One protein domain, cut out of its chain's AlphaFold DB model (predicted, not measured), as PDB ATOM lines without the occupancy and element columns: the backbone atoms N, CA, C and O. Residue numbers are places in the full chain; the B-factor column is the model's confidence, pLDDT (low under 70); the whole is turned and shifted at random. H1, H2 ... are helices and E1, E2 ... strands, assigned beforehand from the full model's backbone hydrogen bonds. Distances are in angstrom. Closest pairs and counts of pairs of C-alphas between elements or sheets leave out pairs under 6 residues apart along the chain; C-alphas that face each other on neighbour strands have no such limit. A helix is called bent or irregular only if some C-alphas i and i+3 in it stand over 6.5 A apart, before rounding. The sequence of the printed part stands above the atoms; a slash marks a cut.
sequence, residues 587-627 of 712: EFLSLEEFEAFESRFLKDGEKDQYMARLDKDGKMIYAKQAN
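AT A GLANCE: This is residues 587 to 627 of the 712 residues of an uncharacterized protein of Corynespora cassiicola Philippines (UniProt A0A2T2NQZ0). A two-stranded hairpin, E1 and E2, has one helix, H1, over one of its faces, nearer E2 than E1, and the opening stretch, residues 587 to 588, adds a short pairing along E2, so that E2 runs between that stretch and E1. Residues 600 to 605, the last two of H1 and the first part of the link after it, stick out. The printed part has 41 residues with one named helix and two named strands, in the order H1, E1, E2, and its class is mixed, helices and strands. The sheet has the order E1 - E2 and is antiparallel. The whole is compact, with a radius of gyration of the C-alphas of 10.3 A, and it is flat, spanning 31 by 24 by 9 A along its three main axes.

HOW THE PARTS SIT: Residues 587 to 588 pair antiparallel with residues 622 to 623 of E2, a strand of residues 620 to 624. H1, residues 591 to 601, comes nearest to E2 with the C-alphas of Phe 594 and Tyr 622, the closest C-alphas of the two, 6.8 A apart; their centres are 11.8 A apart. Within H1, 6 of 7 O i to N i+4 pairs are within hydrogen-bond range. A short link leads from H1 to E1, residues 610 to 614. E1 and E2 are antiparallel neighbours and form a hairpin with a tight link, and the angle between their directions is 144 degrees. The C-alphas of residues 610 and 624 face each other at 4.1 A, and those of 614 and 620 at 4.6 A. N 611 and O 623 are within hydrogen-bond range at 2.9 A, and so are N 613 and O 621 at 2.8 A.

IN THESE COORDINATES: H1 begins at C-alpha 591, at (31.663, -44.478, 17.562), and is 15.0 A long from first to last C-alpha; it is not bent. E1 begins at C-alpha 610, at (21.049, -40.587, 15.830), and is 13.0 A long. E2 is 13.3 A long and ends at C-alpha 624, at (20.641, -38.185, 12.528).

THE WHOLE: The two C-alphas farthest apart are those of Asp 604 and Asp 617, at 31.4 A, and the C-alphas of Glu 587 and Asn 627, the first and last printed residues, are 15.0 A apart. The printed part has no cut, and neither of its links between named elements is long. The mean pLDDT of the printed part is 77.6; residues 604 to 605, residue 607 and residues 625 to 627 are under 70.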
ATOM      1  N   GLU A 587      27.178 -36.116  10.516       87.38
ATOM      2  CA  GLU A 587      27.574 -37.494  10.225       87.38
ATOM      3  C   GLU A 587      28.940 -37.776  10.886       87.38
ATOM      4  O   GLU A 587      29.903 -37.039  10.664       87.38
ATOM      5  N   PHE A 588      29.044 -38.854  11.660       84.62
ATOM      6  CA  PHE A 588      30.254 -39.285  12.372       84.62
ATOM      7  C   PHE A 588      30.775 -40.596  11.777       84.62
ATOM      8  O   PHE A 588      29.991 -41.478  11.428       84.62
ATOM      9  N   LEU A 589      32.091 -40.727  11.639       79.12
ATOM     10  CA  LEU A 589      32.768 -41.835  10.956       79.12
ATOM     11  C   LEU A 589      33.273 -42.932  11.905       79.12
ATOM     12  O   LEU A 589      33.753 -43.965  11.426       79.12
ATOM     13  N   SER A 590      33.179 -42.713  13.217       82.50
ATOM     14  CA  SER A 590      33.467 -43.683  14.276       82.50
ATOM     15  C   SER A 590      32.469 -43.549  15.434       82.50
ATOM     16  O   SER A 590      31.740 -42.560  15.531       82.50
ATOM     17  N   LEU A 591      32.428 -44.557  16.312       80.19
ATOM     18  CA  LEU A 591      31.663 -44.478  17.562       80.19
ATOM     19  C   LEU A 591      32.285 -43.449  18.521       80.19
ATOM     20  O   LEU A 591      31.557 -42.682  19.131       80.19
ATOM     21  N   GLU A 592      33.616 -43.368  18.574       84.81
ATOM     22  CA  GLU A 592      34.364 -42.423  19.419       84.81
ATOM     23  C   GLU A 592      34.034 -40.954  19.087       84.81
ATOM     24  O   GLU A 592      33.809 -40.146  19.986       84.81
ATOM     25  N   GLU A 593      33.941 -40.607  17.796       84.56
ATOM     26  CA  GLU A 593      33.510 -39.277  17.338       84.56
ATOM     27  C   GLU A 593      32.072 -38.963  17.781       84.56
ATOM     28  O   GLU A 593      31.773 -37.832  18.174       84.56
ATOM     29  N   PHE A 594      31.183 -39.961  17.727       86.19
ATOM     30  CA  PHE A 594      29.792 -39.817  18.144       86.19
ATOM     31  C   PHE A 594      29.648 -39.704  19.667       86.19
ATOM     32  O   PHE A 594      28.913 -38.839  20.126       86.19
ATOM     33  N   GLU A 595      30.376 -40.494  20.459       85.31
ATOM     34  CA  GLU A 595      30.362 -40.428  21.930       85.31
ATOM     35  C   GLU A 595      30.957 -39.106  22.451       85.31
ATOM     36  O   GLU A 595      30.414 -38.485  23.374       85.31
ATOM     37  N   ALA A 596      32.029 -38.613  21.819       85.88
ATOM     38  CA  ALA A 596      32.598 -37.294  22.103       85.88
ATOM     39  C   ALA A 596      31.634 -36.148  21.746       85.88
ATOM     40  O   ALA A 596      31.599 -35.124  22.429       85.88
ATOM     41  N   PHE A 597      30.825 -36.313  20.696       87.44
ATOM     42  CA  PHE A 597      29.758 -35.373  20.361       87.44
ATOM     43  C   PHE A 597      28.574 -35.462  21.337       87.44
ATOM     44  O   PHE A 597      28.117 -34.439  21.847       87.44
ATOM     45  N   GLU A 598      28.091 -36.671  21.625       84.81
ATOM     46  CA  GLU A 598      26.953 -36.942  22.503       84.81
ATOM     47  C   GLU A 598      27.178 -36.349  23.893       84.81
ATOM     48  O   GLU A 598      26.389 -35.519  24.337       84.81
ATOM     49  N   SER A 599      28.297 -36.709  24.529       84.12
ATOM     50  CA  SER A 599      28.643 -36.310  25.900       84.12
ATOM     51  C   SER A 599      28.761 -34.797  26.119       84.12
ATOM     52  O   SER A 599      28.724 -34.342  27.265       84.12
ATOM     53  N   ARG A 600      28.899 -34.009  25.043       82.50
ATOM     54  CA  ARG A 600      29.078 -32.552  25.105       82.50
ATOM     55  C   ARG A 600      27.921 -31.744  24.514       82.50
ATOM     56  O   ARG A 600      27.686 -30.629  24.978       82.50
ATOM     57  N   PHE A 601      27.224 -32.258  23.499       83.38
ATOM     58  CA  PHE A 601      26.257 -31.475  22.715       83.38
ATOM     59  C   PHE A 601      24.817 -31.982  22.760       83.38
ATOM     60  O   PHE A 601      23.921 -31.199  22.442       83.38
ATOM     61  N   LEU A 602      24.584 -33.243  23.133       81.44
ATOM     62  CA  LEU A 602      23.239 -33.810  23.222       81.44
ATOM     63  C   LEU A 602      22.725 -33.782  24.661       81.44
ATOM     64  O   LEU A 602      23.479 -33.928  25.621       81.44
ATOM     65  N   LYS A 603      21.414 -33.592  24.807       76.19
ATOM     66  CA  LYS A 603      20.702 -33.787  26.075       76.19
ATOM     67  C   LYS A 603      20.112 -35.194  26.154       76.19
ATOM     68  O   LYS A 603      19.898 -35.841  25.127       76.19
ATOM     69  N   ASP A 604      19.788 -35.634  27.367       63.00
ATOM     70  CA  ASP A 604      19.086 -36.899  27.608       63.00
ATOM     71  C   ASP A 604      17.831 -37.004  26.715       63.00
ATOM     72  O   ASP A 604      16.967 -36.125  26.729       63.00
ATOM     73  N   GLY A 605      17.751 -38.065  25.905       62.41
ATOM     74  CA  GLY A 605      16.679 -38.292  24.924       62.41
ATOM     75  C   GLY A 605      16.904 -37.705  23.518       62.41
ATOM     76  O   GLY A 605      16.156 -38.029  22.599       62.41
ATOM     77  N   GLU A 606      17.943 -36.894  23.284       71.81
ATOM     78  CA  GLU A 606      18.330 -36.487  21.917       71.81
ATOM     79  C   GLU A 606      19.209 -37.540  21.213       71.81
ATOM     80  O   GLU A 606      19.273 -37.552  19.980       71.81
ATOM     81  N   LYS A 607      19.829 -38.456  21.977       69.75
ATOM     82  CA  LYS A 607      20.632 -39.595  21.486       69.75
ATOM     83  C   LYS A 607      19.867 -40.454  20.477       69.75
ATOM     84  O   LYS A 607      20.388 -40.722  19.400       69.75
ATOM     85  N   ASP A 608      18.615 -40.801  20.783       73.25
ATOM     86  CA  ASP A 608      17.773 -41.709  19.982       73.25
ATOM     87  C   ASP A 608      17.457 -41.169  18.575       73.25
ATOM     88  O   ASP A 608      17.001 -41.896  17.691       73.25
ATOM     89  N   GLN A 609      17.723 -39.880  18.338       75.38
ATOM     90  CA  GLN A 609      17.597 -39.261  17.023       75.38
ATOM     91  C   GLN A 609      18.768 -39.616  16.092       75.38
ATOM     92  O   GLN A 609      18.656 -39.370  14.893       75.38
ATOM     93  N   TYR A 610      19.872 -40.175  16.599       80.88
ATOM     94  CA  TYR A 610      21.049 -40.587  15.830       80.88
ATOM     95  C   TYR A 610      21.148 -42.113  15.758       80.88
ATOM     96  O   TYR A 610      21.035 -42.805  16.764       80.88
ATOM     97  N   MET A 611      21.383 -42.642  14.557       79.88
ATOM     98  CA  MET A 611      21.493 -44.080  14.306       79.88
ATOM     99  C   MET A 611      22.739 -44.413  13.496       79.88
ATOM    100  O   MET A 611      23.174 -43.641  12.637       79.88
ATOM    101  N   ALA A 612      23.263 -45.612  13.731       81.69
ATOM    102  CA  ALA A 612      24.270 -46.222  12.881       81.69
ATOM    103  C   ALA A 612      23.640 -46.628  11.531       81.69
ATOM    104  O   ALA A 612      22.625 -47.324  11.497       81.69
ATOM    105  N   ARG A 613      24.243 -46.206  10.417       81.88
ATOM    106  CA  ARG A 613      23.849 -46.558   9.044       81.88
ATOM    107  C   ARG A 613      25.083 -46.794   8.176       81.88
ATOM    108  O   ARG A 613      26.166 -46.329   8.509       81.88
ATOM    109  N   LEU A 614      24.915 -47.479   7.050       76.00
ATOM    110  CA  LEU A 614      25.950 -47.539   6.017       76.00
ATOM    111  C   LEU A 614      25.890 -46.268   5.161       76.00
ATOM    112  O   LEU A 614      24.802 -45.813   4.798       76.00
ATOM    113  N   ASP A 615      27.047 -45.695   4.843       76.62
ATOM    114  CA  ASP A 615      27.167 -44.662   3.823       76.62
ATOM    115  C   ASP A 615      27.155 -45.259   2.402       76.62
ATOM    116  O   ASP A 615      27.099 -46.473   2.192       76.62
ATOM    117  N   LYS A 616      27.193 -44.376   1.401       72.88
ATOM    118  CA  LYS A 616      27.215 -44.722  -0.032       72.88
ATOM    119  C   LYS A 616      28.402 -45.601  -0.460       72.88
ATOM    120  O   LYS A 616      28.323 -46.224  -1.513       72.88
ATOM    121  N   ASP A 617      29.476 -45.623   0.326       77.75
ATOM    122  CA  ASP A 617      30.712 -46.352   0.055       77.75
ATOM    123  C   ASP A 617      30.789 -47.638   0.920       77.75
ATOM    124  O   ASP A 617      31.792 -48.352   0.910       77.75
ATOM    125  N   GLY A 618      29.707 -47.972   1.645       73.94
ATOM    126  CA  GLY A 618      29.577 -49.177   2.467       73.94
ATOM    127  C   GLY A 618      30.240 -49.081   3.844       73.94
ATOM    128  O   GLY A 618      30.415 -50.107   4.504       73.94
ATOM    129  N   LYS A 619      30.614 -47.880   4.301       79.38
ATOM    130  CA  LYS A 619      31.216 -47.662   5.620       79.38
ATOM    131  C   LYS A 619      30.141 -47.349   6.662       79.38
ATOM    132  O   LYS A 619      29.215 -46.587   6.400       79.38
ATOM    133  N   MET A 620      30.275 -47.902   7.867       80.12
ATOM    134  CA  MET A 620      29.420 -47.532   9.001       80.12
ATOM    135  C   MET A 620      29.662 -46.074   9.416       80.12
ATOM    136  O   MET A 620      30.802 -45.676   9.655       80.12
ATOM    137  N   ILE A 621      28.578 -45.309   9.537       84.44
ATOM    138  CA  ILE A 621      28.539 -43.931  10.033       84.44
ATOM    139  C   ILE A 621      27.396 -43.768  11.044       84.44
ATOM    140  O   ILE A 621      26.367 -44.432  10.928       84.44
ATOM    141  N   TYR A 622      27.536 -42.861  12.008       82.12
ATOM    142  CA  TYR A 622      26.436 -42.439  12.880       82.12
ATOM    143  C   TYR A 622      25.876 -41.127  12.346       82.12
ATOM    144  O   TYR A 622      26.624 -40.183  12.113       82.12
ATOM    145  N   ALA A 623      24.571 -41.047  12.118       81.94
ATOM    146  CA  ALA A 623      23.945 -39.840  11.587       81.94
ATOM    147  C   ALA A 623      22.529 -39.686  12.128       81.94
ATOM    148  O   ALA A 623      21.878 -40.668  12.496       81.94
ATOM    149  N   LYS A 624      22.030 -38.448  12.146       80.25
ATOM    150  CA  LYS A 624      20.641 -38.185  12.528       80.25
ATOM    151  C   LYS A 624      19.688 -38.923  11.575       80.25
ATOM    152  O   LYS A 624      19.896 -38.894  10.358       80.25
ATOM    153  N   GLN A 625      18.663 -39.590  12.112       66.69
ATOM    154  CA  GLN A 625      17.646 -40.276  11.314       66.69
ATOM    155  C   GLN A 625      17.034 -39.294  10.309       66.69
ATOM    156  O   GLN A 625      16.550 -38.223  10.680       66.69
ATOM    157  N   ALA A 626      17.039 -39.675   9.032       51.69
ATOM    158  CA  ALA A 626      16.376 -38.932   7.969       51.69
ATOM    159  C   ALA A 626      14.876 -39.259   7.970       51.69
ATOM    160  O   ALA A 626      14.375 -39.927   7.071       51.69
ATOM    161  N   ASN A 627      14.178 -38.810   9.011       36.41
ATOM    162  CA  ASN A 627      12.724 -38.854   9.059       36.41
ATOM    163  C   ASN A 627      12.162 -37.648   8.296       36.41
ATOM    164  O   ASN A 627      12.622 -36.523   8.494       36.41
TER     165      ASN A 627